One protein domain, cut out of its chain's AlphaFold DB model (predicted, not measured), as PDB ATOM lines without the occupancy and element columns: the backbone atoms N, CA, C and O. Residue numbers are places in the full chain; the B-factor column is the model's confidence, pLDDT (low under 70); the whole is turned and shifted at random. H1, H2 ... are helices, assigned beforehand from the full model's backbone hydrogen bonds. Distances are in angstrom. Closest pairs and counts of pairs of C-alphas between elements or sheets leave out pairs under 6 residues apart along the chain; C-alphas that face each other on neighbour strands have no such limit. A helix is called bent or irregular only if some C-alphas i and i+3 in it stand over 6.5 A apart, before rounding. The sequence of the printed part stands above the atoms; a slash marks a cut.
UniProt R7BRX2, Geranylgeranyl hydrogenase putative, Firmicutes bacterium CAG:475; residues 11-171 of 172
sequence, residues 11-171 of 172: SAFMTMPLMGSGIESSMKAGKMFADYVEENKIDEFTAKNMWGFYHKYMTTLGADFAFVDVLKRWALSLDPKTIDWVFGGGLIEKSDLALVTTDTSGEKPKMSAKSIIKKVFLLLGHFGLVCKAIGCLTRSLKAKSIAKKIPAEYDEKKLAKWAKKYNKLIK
ATOM      1  N   SER A  11      21.162   8.425  68.150       94.81
ATOM      2  CA  SER A  11      20.592   8.099  66.829       94.81
ATOM      3  C   SER A  11      19.095   7.746  66.873       94.81
ATOM      4  O   SER A  11      18.401   7.830  65.863       94.81
ATOM      5  N   ALA A  12      18.590   7.371  68.052       94.88
ATOM      6  CA  ALA A  12      17.207   6.988  68.305       94.88
ATOM      7  C   ALA A  12      16.471   7.960  69.243       94.88
ATOM      8  O   ALA A  12      15.407   7.614  69.763       94.88
ATOM      9  N   PHE A  13      17.011   9.165  69.470       93.50
ATOM     10  CA  PHE A  13      16.441  10.172  70.375       93.50
ATOM     11  C   PHE A  13      16.280   9.678  71.823       93.50
ATOM     12  O   PHE A  13      15.343  10.064  72.524       93.50
ATOM     13  N   MET A  14      17.195   8.823  72.288       94.25
ATOM     14  CA  MET A  14      17.179   8.270  73.648       94.25
ATOM     15  C   MET A  14      17.868   9.182  74.674       94.25
ATOM     16  O   MET A  14      18.247   8.722  75.744       94.25
ATOM     17  N   THR A  15      18.052  10.465  74.378       91.81
ATOM     18  CA  THR A  15      18.628  11.459  75.293       91.81
ATOM     19  C   THR A  15      17.594  11.893  76.338       91.81
ATOM     20  O   THR A  15      16.430  12.126  76.002       91.81
ATOM     21  N   MET A  16      17.997  12.049  77.604       87.50
ATOM     22  CA  MET A  16      17.105  12.553  78.657       87.50
ATOM     23  C   MET A  16      16.647  13.990  78.329       87.50
ATOM     24  O   MET A  16      17.493  14.889  78.312       87.50
ATOM     25  N   PRO A  17      15.340  14.270  78.136       85.69
ATOM     26  CA  PRO A  17      14.909  15.545  77.559       85.69
ATOM     27  C   PRO A  17      15.270  16.790  78.374       85.69
ATOM     28  O   PRO A  17      15.546  17.825  77.777       85.69
ATOM     29  N   LEU A  18      15.242  16.716  79.710       80.19
ATOM     30  CA  LEU A  18      15.478  17.884  80.570       80.19
ATOM     31  C   LEU A  18      16.968  18.146  80.834       80.19
ATOM     32  O   LEU A  18      17.392  19.292  80.782       80.19
ATOM     33  N   MET A  19      17.755  17.099  81.109       79.19
ATOM     34  CA  MET A  19      19.193  17.239  81.392       79.19
ATOM     35  C   MET A  19      20.052  17.298  80.124       79.19
ATOM     36  O   MET A  19      21.199  17.720  80.189       79.19
ATOM     37  N   GLY A  20      19.538  16.819  78.988       80.56
ATOM     38  CA  GLY A  20      20.274  16.761  77.724       80.56
ATOM     39  C   GLY A  20      21.392  15.713  77.676       80.56
ATOM     40  O   GLY A  20      22.010  15.544  76.633       80.56
ATOM     41  N   SER A  21      21.648  14.983  78.767       85.12
ATOM     42  CA  SER A  21      22.617  13.884  78.779       85.12
ATOM     43  C   SER A  21      22.018  12.616  78.170       85.12
ATOM     44  O   SER A  21      20.921  12.187  78.546       85.12
ATOM     45  N   GLY A  22      22.743  12.018  77.222       88.62
ATOM     46  CA  GLY A  22      22.378  10.767  76.552       88.62
ATOM     47  C   GLY A  22      23.271   9.582  76.910       88.62
ATOM     48  O   GLY A  22      22.959   8.462  76.523       88.62
ATOM     49  N   ILE A  23      24.367   9.786  77.651       91.06
ATOM     50  CA  ILE A  23      25.374   8.740  77.908       91.06
ATOM     51  C   ILE A  23      24.749   7.574  78.679       91.06
ATOM     52  O   ILE A  23      24.759   6.438  78.213       91.06
ATOM     53  N   GLU A  24      24.156   7.857  79.838       89.44
ATOM     54  CA  GLU A  24      23.554   6.833  80.693       89.44
ATOM     55  C   GLU A  24      22.419   6.086  79.978       89.44
ATOM     56  O   GLU A  24      22.364   4.856  79.985       89.44
ATOM     57  N   SER A  25      21.515   6.824  79.335       90.31
ATOM     58  CA  SER A  25      20.360   6.254  78.650       90.31
ATOM     59  C   SER A  25      20.754   5.451  77.410       90.31
ATOM     60  O   SER A  25      20.151   4.409  77.158       90.31
ATOM     61  N   SER A  26      21.797   5.871  76.691       93.75
ATOM     62  CA  SER A  26      22.374   5.118  75.571       93.75
ATOM     63  C   SER A  26      23.022   3.823  76.047       93.75
ATOM     64  O   SER A  26      22.744   2.766  75.486       93.75
ATOM     65  N   MET A  27      23.823   3.875  77.118       95.12
ATOM     66  CA  MET A  27      24.456   2.685  77.698       95.12
ATOM     67  C   MET A  27      23.411   1.687  78.209       95.12
ATOM     68  O   MET A  27      23.504   0.492  77.930       95.12
ATOM     69  N   LYS A  28      22.371   2.177  78.897       94.12
ATOM     70  CA  LYS A  28      21.234   1.353  79.331       94.12
ATOM     71  C   LYS A  28      20.507   0.725  78.145       94.12
ATOM     72  O   LYS A  28      20.223  -0.466  78.195       94.12
ATOM     73  N   ALA A  29      20.230   1.482  77.083       95.81
ATOM     74  CA  ALA A  29      19.568   0.953  75.892       95.81
ATOM     75  C   ALA A  29      20.414  -0.116  75.183       95.81
ATOM     76  O   ALA A  29      19.882  -1.166  74.828       95.81
ATOM     77  N   GLY A  30      21.723   0.114  75.033       96.75
ATOM     78  CA  GLY A  30      22.652  -0.860  74.459       96.75
ATOM     79  C   GLY A  30      22.692  -2.160  75.262       96.75
ATOM     80  O   GLY A  30      22.515  -3.235  74.693       96.75
ATOM     81  N   LYS A  31      22.815  -2.064  76.593       97.06
ATOM     82  CA  LYS A  31      22.745  -3.233  77.480       97.06
ATOM     83  C   LYS A  31      21.394  -3.947  77.385       97.06
ATOM     84  O   LYS A  31      21.366  -5.157  77.220       97.06
ATOM     85  N   MET A  32      20.283  -3.211  77.440       97.12
ATOM     86  CA  MET A  32      18.941  -3.791  77.314       97.12
ATOM     87  C   MET A  32      18.761  -4.563  76.004       97.12
ATOM     88  O   MET A  32      18.060  -5.571  76.002       97.12
ATOM     89  N   PHE A  33      19.350  -4.084  74.904       97.56
ATOM     90  CA  PHE A  33      19.296  -4.770  73.616       97.56
ATOM     91  C   PHE A  33      20.154  -6.037  73.611       97.56
ATOM     92  O   PHE A  33      19.652  -7.090  73.226       97.56
ATOM     93  N   ALA A  34      21.401  -5.955  74.085       97.50
ATOM     94  CA  ALA A  34      22.297  -7.107  74.174       97.50
ATOM     95  C   ALA A  34      21.710  -8.221  75.058       97.50
ATOM     96  O   ALA A  34      21.594  -9.357  74.604       97.50
ATOM     97  N   ASP A  35      21.245  -7.865  76.261       97.94
ATOM     98  CA  ASP A  35      20.597  -8.799  77.186       97.94
ATOM     99  C   ASP A  35      19.361  -9.442  76.525       97.94
ATOM    100  O   ASP A  35      19.164 -10.649  76.604       97.94
ATOM    101  N   TYR A  36      18.541  -8.659  75.809       97.56
ATOM    102  CA  TYR A  36      17.354  -9.184  75.126       97.56
ATOM    103  C   TYR A  36      17.703 -10.197  74.025       97.56
ATOM    104  O   TYR A  36      17.032 -11.225  73.915       97.56
ATOM    105  N   VAL A  37      18.737  -9.924  73.223       97.44
ATOM    106  CA  VAL A  37      19.211 -10.829  72.163       97.44
ATOM    107  C   VAL A  37      19.689 -12.155  72.755       97.44
ATOM    108  O   VAL A  37      19.301 -13.212  72.257       97.44
ATOM    109  N   GLU A  38      20.472 -12.103  73.835       98.00
ATOM    110  CA  GLU A  38      20.998 -13.289  74.518       98.00
ATOM    111  C   GLU A  38      19.884 -14.109  75.190       98.00
ATOM    112  O   GLU A  38      19.741 -15.304  74.922       98.00
ATOM    113  N   GLU A  39      19.041 -13.466  76.006       97.75
ATOM    114  CA  GLU A  39      17.952 -14.109  76.757       97.75
ATOM    115  C   GLU A  39      16.941 -14.813  75.839       97.75
ATOM    116  O   GLU A  39      16.425 -15.879  76.176       97.75
ATOM    117  N   ASN A  40      16.656 -14.224  74.673       96.88
ATOM    118  CA  ASN A  40      15.661 -14.737  73.727       96.88
ATOM    119  C   ASN A  40      16.285 -15.546  72.583       96.88
ATOM    120  O   ASN A  40      15.551 -15.989  71.701       96.88
ATOM    121  N   LYS A  41      17.611 -15.758  72.606       96.94
ATOM    122  CA  LYS A  41      18.369 -16.514  71.594       96.94
ATOM    123  C   LYS A  41      18.047 -16.061  70.169       96.94
ATOM    124  O   LYS A  41      17.774 -16.882  69.299       96.94
ATOM    125  N   ILE A  42      18.037 -14.746  69.955       96.50
ATOM    126  CA  ILE A  42      17.705 -14.168  68.651       96.50
ATOM    127  C   ILE A  42      18.822 -14.505  67.660       96.50
ATOM    128  O   ILE A  42      19.946 -14.025  67.795       96.50
ATOM    129  N   ASP A  43      18.496 -15.319  66.664       95.50
ATOM    130  CA  ASP A  43      19.354 -15.706  65.543       95.50
ATOM    131  C   ASP A  43      18.957 -14.983  64.243       95.50
ATOM    132  O   ASP A  43      19.814 -14.622  63.436       95.50
ATOM    133  N   GLU A  44      17.667 -14.691  64.075       96.94
ATOM    134  CA  GLU A  44      17.120 -13.919  62.965       96.94
ATOM    135  C   GLU A  44      16.720 -12.497  63.402       96.94
ATOM    136  O   GLU A  44      15.731 -12.276  64.112       96.94
ATOM    137  N   PHE A  45      17.467 -11.497  62.929       96.06
ATOM    138  CA  PHE A  45      17.313 -10.087  63.308       96.06
ATOM    139  C   PHE A  45      16.196  -9.370  62.530       96.06
ATOM    140  O   PHE A  45      16.438  -8.372  61.854       96.06
ATOM    141  N   THR A  46      14.955  -9.840  62.634       96.81
ATOM    142  CA  THR A  46      13.783  -9.128  62.086       96.81
ATOM    143  C   THR A  46      13.239  -8.089  63.067       96.81
ATOM    144  O   THR A  46      13.391  -8.209  64.288       96.81
ATOM    145  N   ALA A  47      12.539  -7.070  62.564       95.19
ATOM    146  CA  ALA A  47      11.876  -6.063  63.394       95.19
ATOM    147  C   ALA A  47      10.894  -6.693  64.396       95.19
ATOM    148  O   ALA A  47      10.758  -6.203  65.519       95.19
ATOM    149  N   LYS A  48      10.244  -7.793  63.996       96.38
ATOM    150  CA  LYS A  48       9.342  -8.579  64.841       96.38
ATOM    151  C   LYS A  48      10.091  -9.262  65.983       96.38
ATOM    152  O   LYS A  48       9.680  -9.112  67.132       96.38
ATOM    153  N   ASN A  49      11.184  -9.960  65.682       96.94
ATOM    154  CA  ASN A  49      11.959 -10.707  66.677       96.94
ATOM    155  C   ASN A  49      12.656  -9.776  67.676       96.94
ATOM    156  O   ASN A  49      12.737 -10.086  68.857       96.94
ATOM    157  N   MET A  50      13.089  -8.592  67.234       96.25
ATOM    158  CA  MET A  50      13.727  -7.588  68.097       96.25
ATOM    159  C   MET A  50      12.726  -6.697  68.853       96.25
ATOM    160  O   MET A  50      13.123  -5.861  69.668       96.25
ATOM    161  N   TRP A  51      11.421  -6.832  68.599       96.81
ATOM    162  CA  TRP A  51      10.414  -5.898  69.106       96.81
ATOM    163  C   TRP A  51      10.339  -5.838  70.634       96.81
ATOM    164  O   TRP A  51      10.153  -4.756  71.205       96.81
ATOM    165  N   GLY A  52      10.521  -6.978  71.304       96.62
ATOM    166  CA  GLY A  52      10.428  -7.054  72.760       96.62
ATOM    167  C   GLY A  52      11.454  -6.169  73.473       96.62
ATOM    168  O   GLY A  52      11.123  -5.591  74.512       96.62
ATOM    169  N   PHE A  53      12.637  -5.951  72.882       96.69
ATOM    170  CA  PHE A  53      13.600  -4.964  73.377       96.69
ATOM    171  C   PHE A  53      12.992  -3.558  73.398       96.69
ATOM    172  O   PHE A  53      13.008  -2.893  74.434       96.69
ATOM    173  N   TYR A  54      12.427  -3.093  72.281       96.00
ATOM    174  CA  TYR A  54      11.899  -1.730  72.213       96.00
ATOM    175  C   TYR A  54      10.664  -1.551  73.094       96.00
ATOM    176  O   TYR A  54      10.514  -0.508  73.733       96.00
ATOM    177  N   HIS A  55       9.819  -2.578  73.207       97.06
ATOM    178  CA  HIS A  55       8.733  -2.589  74.183       97.06
ATOM    179  C   HIS A  55       9.262  -2.448  75.624       97.06
ATOM    180  O   HIS A  55       8.780  -1.590  76.375       97.06
ATOM    181  N   LYS A  56      10.287  -3.223  76.013       96.50
ATOM    182  CA  LYS A  56      10.957  -3.124  77.326       96.50
ATOM    183  C   LYS A  56      11.557  -1.731  77.539       96.50
ATOM    184  O   LYS A  56      11.300  -1.110  78.567       96.50
ATOM    185  N   TYR A  57      12.279  -1.189  76.560       96.50
ATOM    186  CA  TYR A  57      12.848   0.160  76.631       96.50
ATOM    187  C   TYR A  57      11.766   1.232  76.825       96.50
ATOM    188  O   TYR A  57      11.855   2.065  77.730       96.50
ATOM    189  N   MET A  58      10.706   1.204  76.013       95.50
ATOM    190  CA  MET A  58       9.634   2.199  76.078       95.50
ATOM    191  C   MET A  58       8.859   2.137  77.393       95.50
ATOM    192  O   MET A  58       8.481   3.178  77.926       95.50
ATOM    193  N   THR A  59       8.632   0.946  77.943       94.88
ATOM    194  CA  THR A  59       7.890   0.785  79.202       94.88
ATOM    195  C   THR A  59       8.718   1.112  80.448       94.88
ATOM    196  O   THR A  59       8.130   1.480  81.471       94.88
ATOM    197  N   THR A  60      10.051   1.035  80.358       89.25
ATOM    198  CA  THR A  60      10.985   1.290  81.470       89.25
ATOM    199  C   THR A  60      11.541   2.713  81.484       89.25
ATOM    200  O   THR A  60      11.497   3.356  82.527       89.25
ATOM    201  N   LEU A  61      12.030   3.219  80.348       91.12
ATOM    202  CA  LEU A  61      12.689   4.528  80.228       91.12
ATOM    203  C   LEU A  61      11.906   5.488  79.330       91.12
ATOM    204  O   LEU A  61      11.631   6.623  79.721       91.12
ATOM    205  N   GLY A  62      11.497   5.037  78.141       92.75
ATOM    206  CA  GLY A  62      10.879   5.914  77.139       92.75
ATOM    207  C   GLY A  62       9.599   6.602  77.633       92.75
ATOM    208  O   GLY A  62       9.348   7.762  77.316       92.75
ATOM    209  N   ALA A  63       8.810   5.928  78.471       92.31
ATOM    210  CA  ALA A  63       7.614   6.500  79.081       92.31
ATOM    211  C   ALA A  63       7.910   7.615  80.092       92.31
ATOM    212  O   ALA A  63       7.125   8.562  80.203       92.31
ATOM    213  N   ASP A  64       9.029   7.526  80.805       88.56
ATOM    214  CA  ASP A  64       9.482   8.592  81.697       88.56
ATOM    215  C   ASP A  64      10.029   9.759  80.878       88.56
ATOM    216  O   ASP A  64       9.714  10.912  81.158       88.56
ATOM    217  N   PHE A  65      10.722   9.486  79.773       92.19
ATOM    218  CA  PHE A  65      11.192  10.549  78.883       92.19
ATOM    219  C   PHE A  65      10.023  11.270  78.209       92.19
ATOM    220  O   PHE A  65      10.047  12.491  78.098       92.19
ATOM    221  N   ALA A  66       8.951  10.562  77.851       91.62
ATOM    222  CA  ALA A  66       7.725  11.175  77.345       91.62
ATOM    223  C   ALA A  66       7.088  12.139  78.361       91.62
ATOM    224  O   ALA A  66       6.623  13.218  77.995       91.62
ATOM    225  N   PHE A  67       7.073  11.758  79.643       89.31
ATOM    226  CA  PHE A  67       6.606  12.622  80.729       89.31
ATOM    227  C   PHE A  67       7.447  13.900  80.817       89.31
ATOM    228  O   PHE A  67       6.900  15.008  80.850       89.31
ATOM    229  N   VAL A  68       8.770  13.737  80.824       87.06
ATOM    230  CA  VAL A  68       9.731  14.833  80.969       87.06
ATOM    231  C   VAL A  68       9.749  15.742  79.736       87.06
ATOM    232  O   VAL A  68       9.835  16.955  79.894       87.06
ATOM    233  N   ASP A  69       9.600  15.217  78.515       90.38
ATOM    234  CA  ASP A  69       9.586  16.035  77.292       90.38
ATOM    235  C   ASP A  69       8.385  16.989  77.253       90.38
ATOM    236  O   ASP A  69       8.534  18.155  76.887       90.38
ATOM    237  N   VAL A  70       7.205  16.538  77.696       89.38
ATOM    238  CA  VAL A  70       6.026  17.413  77.807       89.38
ATOM    239  C   VAL A  70       6.265  18.524  78.835       89.38
ATOM    240  O   VAL A  70       5.983  19.686  78.543       89.38
ATOM    241  N   LEU A  71       6.845  18.196  79.999       84.62
ATOM    242  CA  LEU A  71       7.204  19.200  81.011       84.62
ATOM    243  C   LEU A  71       8.224  20.207  80.472       84.62
ATOM    244  O   LEU A  71       8.042  21.411  80.633       84.62
ATOM    245  N   LYS A  72       9.265  19.725  79.785       86.75
ATOM    246  CA  LYS A  72      10.297  20.557  79.160       86.75
ATOM    247  C   LYS A  72       9.692  21.529  78.151       86.75
ATOM    248  O   LYS A  72       9.993  22.715  78.195       86.75
ATOM    249  N   ARG A  73       8.827  21.054  77.250       88.31
ATOM    250  CA  ARG A  73       8.169  21.901  76.235       88.31
ATOM    251  C   ARG A  73       7.309  22.988  76.861       88.31
ATOM    252  O   ARG A  73       7.293  24.105  76.358       88.31
ATOM    253  N   TRP A  74       6.608  22.668  77.947       85.19
ATOM    254  CA  TRP A  74       5.864  23.671  78.696       85.19
ATOM    255  C   TRP A  74       6.801  24.679  79.362       85.19
ATOM    256  O   TRP A  74       6.589  25.874  79.191       85.19
ATOM    257  N   ALA A  75       7.864  24.227  80.031       81.62
ATOM    258  CA  ALA A  75       8.843  25.114  80.655       81.62
ATOM    259  C   ALA A  75       9.481  26.076  79.635       81.62
ATOM    260  O   ALA A  75       9.550  27.273  79.887       81.62
ATOM    261  N   LEU A  76       9.840  25.579  78.447       85.44
ATOM    262  CA  LEU A  76      10.368  26.383  77.335       85.44
ATOM    263  C   LEU A  76       9.337  27.344  76.712       85.44
ATOM    264  O   LEU A  76       9.716  28.214  75.938       85.44
ATOM    265  N   SER A  77       8.045  27.185  77.016       85.88
ATOM    266  CA  SER A  77       6.978  28.084  76.550       85.88
ATOM    267  C   SER A  77       6.675  29.233  77.516       85.88
ATOM    268  O   SER A  77       5.874  30.108  77.187       85.88
ATOM    269  N   LEU A  78       7.269  29.221  78.715       83.94
ATOM    270  CA  LEU A  78       7.088  30.270  79.715       83.94
ATOM    271  C   LEU A  78       7.984  31.467  79.394       83.94
ATOM    272  O   LEU A  78       9.097  31.308  78.893       83.94
ATOM    273  N   ASP A  79       7.512  32.672  79.706       85.56
ATOM    274  CA  ASP A  79       8.350  33.863  79.611       85.56
ATOM    275  C   ASP A  79       9.430  33.867  80.716       85.56
ATOM    276  O   ASP A  79       9.209  33.308  81.797       85.56
ATOM    277  N   PRO A  80      10.589  34.514  80.491       82.19
ATOM    278  CA  PRO A  80      11.683  34.519  81.463       82.19
ATOM    279  C   PRO A  80      11.286  35.014  82.860       82.19
ATOM    280  O   PRO A  80      11.707  34.423  83.848       82.19
ATOM    281  N   LYS A  81      10.412  36.027  82.968       81.00
ATOM    282  CA  LYS A  81       9.981  36.567  84.272       81.00
ATOM    283  C   LYS A  81       9.163  35.543  85.053       81.00
ATOM    284  O   LYS A  81       9.292  35.436  86.269       81.00
ATOM    285  N   THR A  82       8.336  34.778  84.354       76.75
ATOM    286  CA  THR A  82       7.599  33.655  84.928       76.75
ATOM    287  C   THR A  82       8.538  32.539  85.391       76.75
ATOM    288  O   THR A  82       8.318  31.977  86.463       76.75
ATOM    289  N   ILE A  83       9.591  32.220  84.631       74.69
ATOM    290  CA  ILE A  83      10.608  31.238  85.047       74.69
ATOM    291  C   ILE A  83      11.313  31.717  86.321       74.69
ATOM    292  O   ILE A  83      11.350  30.979  87.306       74.69
ATOM    293  N   ASP A  84      11.782  32.964  86.341       75.19
ATOM    294  CA  ASP A  84      12.422  33.572  87.512       75.19
ATOM    295  C   ASP A  84      11.500  33.557  88.732       75.19
ATOM    296  O   ASP A  84      11.942  33.284  89.846       75.19
ATOM    297  N   TRP A  85      10.199  33.770  88.534       72.88
ATOM    298  CA  TRP A  85       9.212  33.671  89.603       72.88
ATOM    299  C   TRP A  85       9.013  32.228  90.100       72.88
ATOM    300  O   TRP A  85       8.968  31.998  91.308       72.88
ATOM    301  N   VAL A  86       8.931  31.235  89.206       70.50
ATOM    302  CA  VAL A  86       8.761  29.813  89.573       70.50
ATOM    303  C   VAL A  86       9.969  29.294  90.361       70.50
ATOM    304  O   VAL A  86       9.796  28.638  91.397       70.50
ATOM    305  N   PHE A  87      11.183  29.600  89.899       67.06
ATOM    306  CA  PHE A  87      12.423  29.186  90.557       67.06
ATOM    307  C   PHE A  87      12.733  30.044  91.794       67.06
ATOM    308  O   PHE A  87      13.051  29.501  92.851       67.06
ATOM    309  N   GLY A  88      12.577  31.367  91.708       65.31
ATOM    310  CA  GLY A  88      12.837  32.313  92.800       65.31
ATOM    311  C   GLY A  88      11.801  32.266  93.927       65.31
ATOM    312  O   GLY A  88      12.134  32.485  95.092       65.31
ATOM    313  N   GLY A  89      10.552  31.904  93.620       61.22
ATOM    314  CA  GLY A  89       9.498  31.690  94.613       61.22
ATOM    315  C   GLY A  89       9.706  30.424  95.451       61.22
ATOM    316  O   GLY A  89       9.233  30.348  96.586       61.22
ATOM    317  N   GLY A  90      10.460  29.438  94.955       57.75
ATOM    318  CA  GLY A  90      10.590  28.120  95.587       57.75
ATOM    319  C   GLY A  90       9.414  27.189  95.275       57.75
ATOM    320  O   GLY A  90       9.069  26.328  96.084       57.75
ATOM    321  N   LEU A  91       8.768  27.375  94.116       62.47
ATOM    322  CA  LEU A  91       7.720  26.465  93.655       62.47
ATOM    323  C   LEU A  91       8.312  25.121  93.204       62.47
ATOM    324  O   LEU A  91       7.721  24.071  93.458       62.47
ATOM    325  N   ILE A  92       9.495  25.177  92.590       62.03
ATOM    326  CA  ILE A  92      10.323  24.024  92.236       62.03
ATOM    327  C   ILE A  92      11.616  24.116  93.050       62.03
ATOM    328  O   ILE A  92      12.447  24.993  92.823       62.03
ATOM    329  N   GLU A  93      11.776  23.222  94.020       62.78
ATOM    330  CA  GLU A  93      12.991  23.079  94.817       62.78
ATOM    331  C   GLU A  93      13.930  22.035  94.185       62.78
ATOM    332  O   GLU A  93      13.528  21.219  93.353       62.78
ATOM    333  N   LYS A  94      15.205  22.016  94.601       59.97
ATOM    334  CA  LYS A  94      16.179  21.001  94.145       59.97
ATOM    335  C   LYS A  94      15.690  19.566  94.389       59.97
ATOM    336  O   LYS A  94      15.950  18.681  93.583       59.97
ATOM    337  N   SER A  95      14.962  19.355  95.482       57.41
ATOM    338  CA  SER A  95      14.305  18.094  95.834       57.41
ATOM    339  C   SER A  95      13.217  17.691  94.836       57.41
ATOM    340  O   SER A  95      13.088  16.510  94.531       57.41
ATOM    341  N   ASP A  96      12.465  18.653  94.297       60.25
ATOM    342  CA  ASP A  96      11.444  18.391  93.279       60.25
ATOM    343  C   ASP A  96      12.089  18.062  91.931       60.25
ATOM    344  O   ASP A  96      11.628  17.165  91.234       60.25
ATOM    345  N   LEU A  97      13.190  18.734  91.581       61.22
ATOM    346  CA  LEU A  97      13.981  18.419  90.385       61.22
ATOM    347  C   LEU A  97      14.564  17.004  90.449       61.22
ATOM    348  O   LEU A  97      14.523  16.292  89.449       61.22
ATOM    349  N   ALA A  98      15.016  16.571  91.630       58.91
ATOM    350  CA  ALA A  98      15.501  15.211  91.864       58.91
ATOM    351  C   ALA A  98      14.413  14.129  91.699       58.91
ATOM    352  O   ALA A  98      14.730  12.964  91.491       58.91
ATOM    353  N   LEU A  99      13.122  14.486  91.761       53.91
ATOM    354  CA  LEU A  99      12.019  13.566  91.443       53.91
ATOM    355  C   LEU A  99      11.778  13.423  89.931       53.91
ATOM    356  O   LEU A  99      11.090  12.495  89.505       53.91
ATOM    357  N   VAL A 100      12.296  14.359  89.129       53.19
ATOM    358  CA  VAL A 100      12.179  14.368  87.662       53.19
ATOM    359  C   VAL A 100      13.450  13.816  87.001       53.19
ATOM    360  O   VAL A 100      13.414  13.432  85.831       53.19
ATOM    361  N   THR A 101      14.562  13.724  87.735       54.53
ATOM    362  CA  THR A 101      15.745  12.974  87.309       54.53
ATOM    363  C   THR A 101      15.506  11.472  87.494       54.53
ATOM    364  O   THR A 101      14.873  11.030  88.447       54.53
ATOM    365  N   THR A 102      16.012  10.651  86.574       51.41
ATOM    366  CA  THR A 102      15.961   9.176  86.676       51.41
ATOM    367  C   THR A 102      17.041   8.604  87.588       51.41
ATOM    368  O   THR A 102      17.320   7.406  87.542       51.41
ATOM    369  N   ASP A 103      17.671   9.460  88.388       51.47
ATOM    370  CA  ASP A 103      18.714   9.057  89.308       51.47
ATOM    371  C   ASP A 103      18.068   8.391  90.528       51.47
ATOM    372  O   ASP A 103      17.410   9.028  91.348       51.47
ATOM    373  N   THR A 104      18.187   7.068  90.602       49.84
ATOM    374  CA  THR A 104      17.676   6.257  91.713       49.84
ATOM    375  C   THR A 104      18.662   6.164  92.880       49.84
ATOM    376  O   THR A 104      18.402   5.424  93.829       49.84
ATOM    377  N   SER A 105      19.791   6.879  92.833       42.75
ATOM    378  CA  SER A 105      20.809   6.857  93.887       42.75
ATOM    379  C   SER A 105      20.498   7.857  95.014       42.75
ATOM    380  O   SER A 105      21.165   8.866  95.204       42.75
ATOM    381  N   GLY A 106      19.453   7.586  95.803       48.41
ATOM    382  CA  GLY A 106      19.200   8.358  97.023       48.41
ATOM    383  C   GLY A 106      17.816   8.179  97.639       48.41
ATOM    384  O   GLY A 106      16.845   7.827  96.967       48.41
ATOM    385  N   GLU A 107      17.718   8.444  98.944       45.72
ATOM    386  CA  GLU A 107      16.431   8.569  99.626       45.72
ATOM    387  C   GLU A 107      15.610   9.689  98.979       45.72
ATOM    388  O   GLU A 107      16.072  10.822  98.835       45.72
ATOM    389  N   LYS A 108      14.368   9.377  98.591       48.41
ATOM    390  CA  LYS A 108      13.446  10.375  98.041       48.41
ATOM    391  C   LYS A 108      13.259  11.494  99.073       48.41
ATOM    392  O   LYS A 108      12.843  11.197 100.198       48.41
ATOM    393  N   PRO A 109      13.525  12.763  98.724       51.16
ATOM    394  CA  PRO A 109      13.463  13.851  99.686       51.16
ATOM    395  C   PRO A 109      12.042  13.995 100.245       51.16
ATOM    396  O   PRO A 109      11.070  14.139  99.500       51.16
ATOM    397  N   LYS A 110      11.909  13.947 101.574       48.28
ATOM    398  CA  LYS A 110      10.641  14.219 102.264       48.28
ATOM    399  C   LYS A 110      10.378  15.727 102.236       48.28
ATOM    400  O   LYS A 110      11.166  16.502 102.769       48.28
ATOM    401  N   MET A 111       9.269  16.150 101.630       52.44
ATOM    402  CA  MET A 111       8.858  17.557 101.649       52.44
ATOM    403  C   MET A 111       8.384  17.980 103.049       52.44
ATOM    404  O   MET A 111       7.593  17.289 103.689       52.44
ATOM    405  N   SER A 112       8.842  19.146 103.509       56.25
ATOM    406  CA  SER A 112       8.429  19.766 104.775       56.25
ATOM    407  C   SER A 112       7.073  20.469 104.644       56.25
ATOM    408  O   SER A 112       6.816  21.162 103.662       56.25
ATOM    409  N   ALA A 113       6.224  20.383 105.676       56.53
ATOM    410  CA  ALA A 113       4.920  21.059 105.716       56.53
ATOM    411  C   ALA A 113       5.015  22.587 105.515       56.53
ATOM    412  O   ALA A 113       4.126  23.194 104.919       56.53
ATOM    413  N   LYS A 114       6.122  23.218 105.941       62.47
ATOM    414  CA  LYS A 114       6.362  24.652 105.707       62.47
ATOM    415  C   LYS A 114       6.578  24.978 104.225       62.47
ATOM    416  O   LYS A 114       6.125  26.031 103.780       62.47
ATOM    417  N   SER A 115       7.224  24.093 103.455       63.22
ATOM    418  CA  SER A 115       7.407  24.327 102.015       63.22
ATOM    419  C   SER A 115       6.091  24.161 101.261       63.22
ATOM    420  O   SER A 115       5.796  24.959 100.377       63.22
ATOM    421  N   ILE A 116       5.233  23.228 101.686       59.88
ATOM    422  CA  ILE A 116       3.878  23.066 101.141       59.88
ATOM    423  C   ILE A 116       3.057  24.351 101.326       59.88
ATOM    424  O   ILE A 116       2.501  24.857 100.356       59.88
ATOM    425  N   ILE A 117       3.025  24.926 102.534       58.59
ATOM    426  CA  ILE A 117       2.259  26.157 102.814       58.59
ATOM    427  C   ILE A 117       2.782  27.343 101.990       58.59
ATOM    428  O   ILE A 117       1.989  28.083 101.405       58.59
ATOM    429  N   LYS A 118       4.108  27.500 101.879       67.25
ATOM    430  CA  LYS A 118       4.725  28.539 101.040       67.25
ATOM    431  C   LYS A 118       4.341  28.368  99.565       67.25
ATOM    432  O   LYS A 118       3.949  29.342  98.924       67.25
ATOM    433  N   LYS A 119       4.391  27.137  99.045       67.00
ATOM    434  CA  LYS A 119       3.967  26.806  97.677       67.00
ATOM    435  C   LYS A 119       2.492  27.151  97.459       67.00
ATOM    436  O   LYS A 119       2.183  27.820  96.483       67.00
ATOM    437  N   VAL A 120       1.596  26.797  98.383       63.00
ATOM    438  CA  VAL A 120       0.159  27.140  98.307       63.00
ATOM    439  C   VAL A 120      -0.068  28.657  98.243       63.00
ATOM    440  O   VAL A 120      -0.835  29.120  97.402       63.00
ATOM    441  N   PHE A 121       0.631  29.444  99.067       63.19
ATOM    442  CA  PHE A 121       0.518  30.908  99.046       63.19
ATOM    443  C   PHE A 121       1.053  31.542  97.754       63.19
ATOM    444  O   PHE A 121       0.441  32.466  97.226       63.19
ATOM    445  N   LEU A 122       2.153  31.026  97.204       64.25
ATOM    446  CA  LEU A 122       2.680  31.477  95.910       64.25
ATOM    447  C   LEU A 122       1.720  31.144  94.763       64.25
ATOM    448  O   LEU A 122       1.503  31.961  93.871       64.25
ATOM    449  N   LEU A 123       1.099  29.965  94.813       63.72
ATOM    450  CA  LEU A 123       0.118  29.504  93.831       63.72
ATOM    451  C   LEU A 123      -1.152  30.384  93.810       63.72
ATOM    452  O   LEU A 123      -1.730  30.580  92.741       63.72
ATOM    453  N   LEU A 124      -1.552  30.973  94.944       64.31
ATOM    454  CA  LEU A 124      -2.689  31.907  95.024       64.31
ATOM    455  C   LEU A 124      -2.443  33.227  94.266       64.31
ATOM    456  O   LEU A 124      -3.391  33.796  93.728       64.31
ATOM    457  N   GLY A 125      -1.192  33.689  94.160       64.50
ATOM    458  CA  GLY A 125      -0.838  34.926  93.444       64.50
ATOM    459  C   GLY A 125      -0.830  34.809  91.914       64.50
ATOM    460  O   GLY A 125      -0.893  35.820  91.223       64.50
ATOM    461  N   HIS A 126      -0.780  33.587  91.367       72.31
ATOM    462  CA  HIS A 126      -0.675  33.329  89.924       72.31
ATOM    463  C   HIS A 126      -1.561  32.157  89.473       72.31
ATOM    464  O   HIS A 126      -1.116  31.272  88.743       72.31
ATOM    465  N   PHE A 127      -2.837  32.156  89.870       71.19
ATOM    466  CA  PHE A 127      -3.789  31.064  89.609       71.19
ATOM    467  C   PHE A 127      -3.807  30.573  88.145       71.19
ATOM    468  O   PHE A 127      -3.811  29.370  87.885       71.19
ATOM    469  N   GLY A 128      -3.717  31.484  87.167       75.62
ATOM    470  CA  GLY A 128      -3.654  31.121  85.747       75.62
ATOM    471  C   GLY A 128      -2.416  30.292  85.366       75.62
ATOM    472  O   GLY A 128      -2.508  29.396  84.524       75.62
ATOM    473  N   LEU A 129      -1.270  30.539  86.005       75.38
ATOM    474  CA  LEU A 129      -0.059  29.734  85.837       75.38
ATOM    475  C   LEU A 129      -0.236  28.345  86.458       75.38
ATOM    476  O   LEU A 129       0.147  27.346  85.853       75.38
ATOM    477  N   VAL A 130      -0.865  28.280  87.630       72.50
ATOM    478  CA  VAL A 130      -1.146  27.025  88.340       72.50
ATOM    479  C   VAL A 130      -2.031  26.115  87.506       72.50
ATOM    480  O   VAL A 130      -1.700  24.949  87.306       72.50
ATOM    481  N   CYS A 131      -3.118  26.648  86.948       73.69
ATOM    482  CA  CYS A 131      -3.991  25.891  86.057       73.69
ATOM    483  C   CYS A 131      -3.232  25.363  84.830       73.69
ATOM    484  O   CYS A 131      -3.420  24.208  84.446       73.69
ATOM    485  N   LYS A 132      -2.337  26.170  84.240       81.44
ATOM    486  CA  LYS A 132      -1.477  25.733  83.125       81.44
ATOM    487  C   LYS A 132      -0.494  24.639  83.551       81.44
ATOM    488  O   LYS A 132      -0.339  23.664  82.819       81.44
ATOM    489  N   ALA A 133       0.122  24.762  84.725       77.25
ATOM    490  CA  ALA A 133       1.045  23.771  85.275       77.25
ATOM    491  C   ALA A 133       0.338  22.440  85.584       77.25
ATOM    492  O   ALA A 133       0.826  21.382  85.194       77.25
ATOM    493  N   ILE A 134      -0.852  22.480  86.196       75.69
ATOM    494  CA  ILE A 134      -1.695  21.296  86.427       75.69
ATOM    495  C   ILE A 134      -2.084  20.665  85.089       75.69
ATOM    496  O   ILE A 134      -1.914  19.461  84.907       75.69
ATOM    497  N   GLY A 135      -2.543  21.469  84.126       83.06
ATOM    498  CA  GLY A 135      -2.883  20.988  82.787       83.06
ATOM    499  C   GLY A 135      -1.694  20.330  82.078       83.06
ATOM    500  O   GLY A 135      -1.854  19.284  81.442       83.06
ATOM    501  N   CYS A 136      -0.494  20.895  82.230       85.94
ATOM    502  CA  CYS A 136       0.746  20.297  81.752       85.94
ATOM    503  C   CYS A 136       1.026  18.964  82.453       85.94
ATOM    504  O   CYS A 136       1.241  17.965  81.773       85.94
ATOM    505  N   LEU A 137       0.959  18.910  83.784       80.50
ATOM    506  CA  LEU A 137       1.184  17.687  84.555       80.50
ATOM    507  C   LEU A 137       0.215  16.573  84.144       80.50
ATOM    508  O   LEU A 137       0.636  15.440  83.903       80.50
ATOM    509  N   THR A 138      -1.074  16.885  83.990       83.81
ATOM    510  CA  THR A 138      -2.073  15.935  83.486       83.81
ATOM    511  C   THR A 138      -1.702  15.433  82.089       83.81
ATOM    512  O   THR A 138      -1.801  14.233  81.816       83.81
ATOM    513  N   ARG A 139      -1.235  16.320  81.200       90.44
ATOM    514  CA  ARG A 139      -0.776  15.949  79.852       90.44
ATOM    515  C   ARG A 139       0.460  15.051  79.902       90.44
ATOM    516  O   ARG A 139       0.468  14.037  79.206       90.44
ATOM    517  N   SER A 140       1.440  15.353  80.750       86.69
ATOM    518  CA  SER A 140       2.647  14.543  80.948       86.69
ATOM    519  C   SER A 140       2.316  13.151  81.490       86.69
ATOM    520  O   SER A 140       2.791  12.149  80.955       86.69
ATOM    521  N   LEU A 141       1.446  13.049  82.504       87.25
ATOM    522  CA  LEU A 141       0.978  11.762  83.039       87.25
ATOM    523  C   LEU A 141       0.236  10.946  81.975       87.25
ATOM    524  O   LEU A 141       0.431   9.733  81.860       87.25
ATOM    525  N   LYS A 142      -0.583  11.608  81.153       92.06
ATOM    526  CA  LYS A 142      -1.259  10.968  80.023       92.06
ATOM    527  C   LYS A 142      -0.259  10.496  78.966       92.06
ATOM    528  O   LYS A 142      -0.414   9.382  78.471       92.06
ATOM    529  N   ALA A 143       0.770  11.284  78.655       92.94
ATOM    530  CA  ALA A 143       1.834  10.907  77.723       92.94
ATOM    531  C   ALA A 143       2.580   9.664  78.217       92.94
ATOM    532  O   ALA A 143       2.674   8.690  77.473       92.94
ATOM    533  N   LYS A 144       2.976   9.634  79.495       92.69
ATOM    534  CA  LYS A 144       3.560   8.456  80.158       92.69
ATOM    535  C   LYS A 144       2.651   7.235  80.078       92.69
ATOM    536  O   LYS A 144       3.096   6.146  79.727       92.69
ATOM    537  N   SER A 145       1.364   7.405  80.376       94.31
ATOM    538  CA  SER A 145       0.386   6.314  80.319       94.31
ATOM    539  C   SER A 145       0.228   5.752  78.905       94.31
ATOM    540  O   SER A 145       0.203   4.536  78.734       94.31
ATOM    541  N   ILE A 146       0.147   6.611  77.882       95.75
ATOM    542  CA  ILE A 146       0.086   6.160  76.486       95.75
ATOM    543  C   ILE A 146       1.402   5.499  76.077       95.75
ATOM    544  O   ILE A 146       1.358   4.444  75.451       95.75
ATOM    545  N   ALA A 147       2.546   6.065  76.460       95.00
ATOM    546  CA  ALA A 147       3.859   5.500  76.170       95.00
ATOM    547  C   ALA A 147       3.997   4.068  76.703       95.00
ATOM    548  O   ALA A 147       4.391   3.177  75.960       95.00
ATOM    549  N   LYS A 148       3.559   3.822  77.946       95.62
ATOM    550  CA  LYS A 148       3.531   2.480  78.555       95.62
ATOM    551  C   LYS A 148       2.586   1.492  77.865       95.62
ATOM    552  O   LYS A 148       2.725   0.296  78.065       95.62
ATOM    553  N   LYS A 149       1.620   1.976  77.080       96.81
ATOM    554  CA  LYS A 149       0.666   1.157  76.311       96.81
ATOM    555  C   LYS A 149       1.133   0.908  74.876       96.81
ATOM    556  O   LYS A 149       0.301   0.680  73.995       96.81
ATOM    557  N   ILE A 150       2.435   1.020  74.621       97.44
ATOM    558  CA  ILE A 150       3.014   0.578  73.357       97.44
ATOM    559  C   ILE A 150       2.642  -0.906  73.116       97.44
ATOM    560  O   ILE A 150       2.590  -1.669  74.079       97.44
ATOM    561  N   PRO A 151       2.307  -1.330  71.880       97.38
ATOM    562  CA  PRO A 151       2.003  -2.730  71.594       97.38
ATOM    563  C   PRO A 151       3.119  -3.671  72.064       97.38
ATOM    564  O   PRO A 151       4.288  -3.427  71.776       97.38
ATOM    565  N   ALA A 152       2.753  -4.742  72.772       96.25
ATOM    566  CA  ALA A 152       3.701  -5.756  73.245       96.25
ATOM    567  C   ALA A 152       4.274  -6.608  72.107       96.25
ATOM    568  O   ALA A 152       5.411  -7.058  72.180       96.25
ATOM    569  N   GLU A 153       3.501  -6.774  71.036       95.81
ATOM    570  CA  GLU A 153       3.894  -7.488  69.828       95.81
ATOM    571  C   GLU A 153       4.008  -6.524  68.650       95.81
ATOM    572  O   GLU A 153       3.296  -5.513  68.578       95.81
ATOM    573  N   TYR A 154       4.884  -6.870  67.709       95.12
ATOM    574  CA  TYR A 154       5.058  -6.107  66.486       95.12
ATOM    575  C   TYR A 154       3.824  -6.243  65.590       95.12
ATOM    576  O   TYR A 154       3.504  -7.320  65.094       95.12
ATOM    577  N   ASP A 155       3.138  -5.124  65.379       95.62
ATOM    578  CA  ASP A 155       2.000  -5.002  64.473       95.62
ATOM    579  C   ASP A 155       1.968  -3.566  63.955       95.62
ATOM    580  O   ASP A 155       1.646  -2.628  64.691       95.62
ATOM    581  N   GLU A 156       2.298  -3.380  62.681       93.06
ATOM    582  CA  GLU A 156       2.410  -2.059  62.062       93.06
ATOM    583  C   GLU A 156       1.135  -1.218  62.205       93.06
ATOM    584  O   GLU A 156       1.198  -0.012  62.457       93.06
ATOM    585  N   LYS A 157      -0.047  -1.840  62.109       95.81
ATOM    586  CA  LYS A 157      -1.330  -1.131  62.201       95.81
ATOM    587  C   LYS A 157      -1.594  -0.677  63.632       95.81
ATOM    588  O   LYS A 157      -2.056   0.452  63.842       95.81
ATOM    589  N   LYS A 158      -1.322  -1.524  64.629       96.31
ATOM    590  CA  LYS A 158      -1.427  -1.151  66.052       96.31
ATOM    591  C   LYS A 158      -0.396  -0.084  66.405       96.31
ATOM    592  O   LYS A 158      -0.745   0.874  67.098       96.31
ATOM    593  N   LEU A 159       0.820  -0.198  65.876       95.12
ATOM    594  CA  LEU A 159       1.897   0.763  66.086       95.12
ATOM    595  C   LEU A 159       1.576   2.126  65.494       95.12
ATOM    596  O   LEU A 159       1.661   3.120  66.210       95.12
ATOM    597  N   ALA A 160       1.100   2.190  64.253       95.75
ATOM    598  CA  ALA A 160       0.678   3.443  63.634       95.75
ATOM    599  C   ALA A 160      -0.445   4.128  64.436       95.75
ATOM    600  O   ALA A 160      -0.411   5.340  64.680       95.75
ATOM    601  N   LYS A 161      -1.429   3.352  64.917       96.94
ATOM    602  CA  LYS A 161      -2.516   3.866  65.772       96.94
ATOM    603  C   LYS A 161      -1.998   4.379  67.116       96.94
ATOM    604  O   LYS A 161      -2.445   5.435  67.572       96.94
ATOM    605  N   TRP A 162      -1.088   3.649  67.756       96.44
ATOM    606  CA  TRP A 162      -0.456   4.064  69.008       96.44
ATOM    607  C   TRP A 162       0.384   5.332  68.810       96.44
ATOM    608  O   TRP A 162       0.172   6.311  69.525       96.44
ATOM    609  N   ALA A 163       1.229   5.372  67.779       95.19
ATOM    610  CA  ALA A 163       2.096   6.502  67.460       95.19
ATOM    611  C   ALA A 163       1.285   7.775  67.195       95.19
ATOM    612  O   ALA A 163       1.619   8.842  67.703       95.19
ATOM    613  N   LYS A 164       0.152   7.674  66.485       95.44
ATOM    614  CA  LYS A 164      -0.760   8.813  66.278       95.44
ATOM    615  C   LYS A 164      -1.304   9.369  67.600       95.44
ATOM    616  O   LYS A 164      -1.385  10.586  67.764       95.44
ATOM    617  N   LYS A 165      -1.669   8.499  68.551       94.50
ATOM    618  CA  LYS A 165      -2.144   8.910  69.887       94.50
ATOM    619  C   LYS A 165      -1.024   9.528  70.722       94.50
ATOM    620  O   LYS A 165      -1.254  10.551  71.359       94.50
ATOM    621  N   TYR A 166       0.156   8.917  70.702       93.50
ATOM    622  CA  TYR A 166       1.348   9.381  71.406       93.50
ATOM    623  C   TYR A 166       1.790  10.765  70.906       93.50
ATOM    624  O   TYR A 166       1.862  11.716  71.682       93.50
ATOM    625  N   ASN A 167       1.929  10.926  69.587       92.06
ATOM    626  CA  ASN A 167       2.354  12.177  68.957       92.06
ATOM    627  C   ASN A 167       1.378  13.335  69.195       92.06
ATOM    628  O   ASN A 167       1.818  14.476  69.304       92.06
ATOM    629  N   LYS A 168       0.071  13.065  69.320       90.31
ATOM    630  CA  LYS A 168      -0.934  14.098  69.627       90.31
ATOM    631  C   LYS A 168      -0.746  14.724  71.015       90.31
ATOM    632  O   LYS A 168      -1.227  15.823  71.246       90.31
ATOM    633  N   LEU A 169      -0.100  14.027  71.951       82.69
ATOM    634  CA  LEU A 169       0.157  14.566  73.292       82.69
ATOM    635  C   LEU A 169       1.454  15.369  73.380       82.69
ATOM    636  O   LEU A 169       1.581  16.197  74.279       82.69
ATOM    637  N   ILE A 170       2.397  15.101  72.476       76.56
ATOM    638  CA  ILE A 170       3.733  15.710  72.464       76.56
ATOM    639  C   ILE A 170       3.782  16.922  71.529       76.56
ATOM    640  O   ILE A 170       4.495  17.886  71.806       76.56
ATOM    641  N   LYS A 171       3.021  16.894  70.429       71.00
ATOM    642  CA  LYS A 171       2.825  18.062  69.568       71.00
ATOM    643  C   LYS A 171       1.840  19.020  70.244       71.00
ATOM    644  O   LYS A 171       0.749  18.597  70.625       71.00
TER     645      LYS A 171
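Overview. This is residues 11 to 171 of the 172 residues of the protein "Geranylgeranyl hydrogenase putative" of Firmicutes bacterium CAG:475 (UniProt R7BRX2). H2b and H6 lie side by side, running opposite ways, in the middle of a long, loose body of helices, with H7 folded back along H6. H1 makes a hairpin with H2a at one end of the body, and H3 and H5 lie loosely at the other. The printed part has 161 residues with seven named helices, H1 to H7 in chain order, and no named strand: all helix. It is loose, with a radius of gyration of the C-alphas of 18.8 A and spans of 60 by 34 by 25 A.

Arrangement. H1, residues 23 to 39, forms a helical hairpin with H2a, residues 51 to 60, at a steep tilt of 43 degrees; the closest C-alphas, of Phe 33 and Phe 53, are 5.7 A apart. H2, residues 51 to 75, assigned as one helix by its hydrogen bonds, is bent: C-alphas 60 and 63 are 6.6 A apart, and H2a and H2b, residues 63 to 75, stand at 53 degrees. H2b touches H6, residues 127 to 148, closest at the C-alphas of Phe 67 and Ser 140, 4.4 A, at a shallow tilt of 24 degrees. H7, residues 156 to 170, forms a helical hairpin with H6 at 16 degrees, closest at the C-alphas of Ala 143 and Leu 169, 6.0 A. H3, residues 80 to 89, is close to but not clearly touching H5, residues 113 to 125; the closest C-alphas, of Gly 89 and Leu 122, are 6.9 A apart. H4, residues 94 to 97, touches no helix. Every O i to N i+4 pair is within hydrogen-bond range in H1, H2a, H2b, H3 and H6, against 8 of 9 in H5 and 9 of 11 in H7; H4 is too short for one.

Along the chain. H1 begins at C-alpha 23 (25.374, 8.740, 77.908) and is 24.1 A long. H6 measures 31.5 A and H7 20.6 A, ending at C-alpha 170 (3.733, 15.710, 72.464).

Size, cuts and confidence. The C-alphas of Asp 43 and Gly 125, the two farthest apart, are 61.2 A apart. The printed part has no cut; the links H1 to H2 and H4 to H5 are long. The model's pLDDT is under 70 in residues 87 to 125.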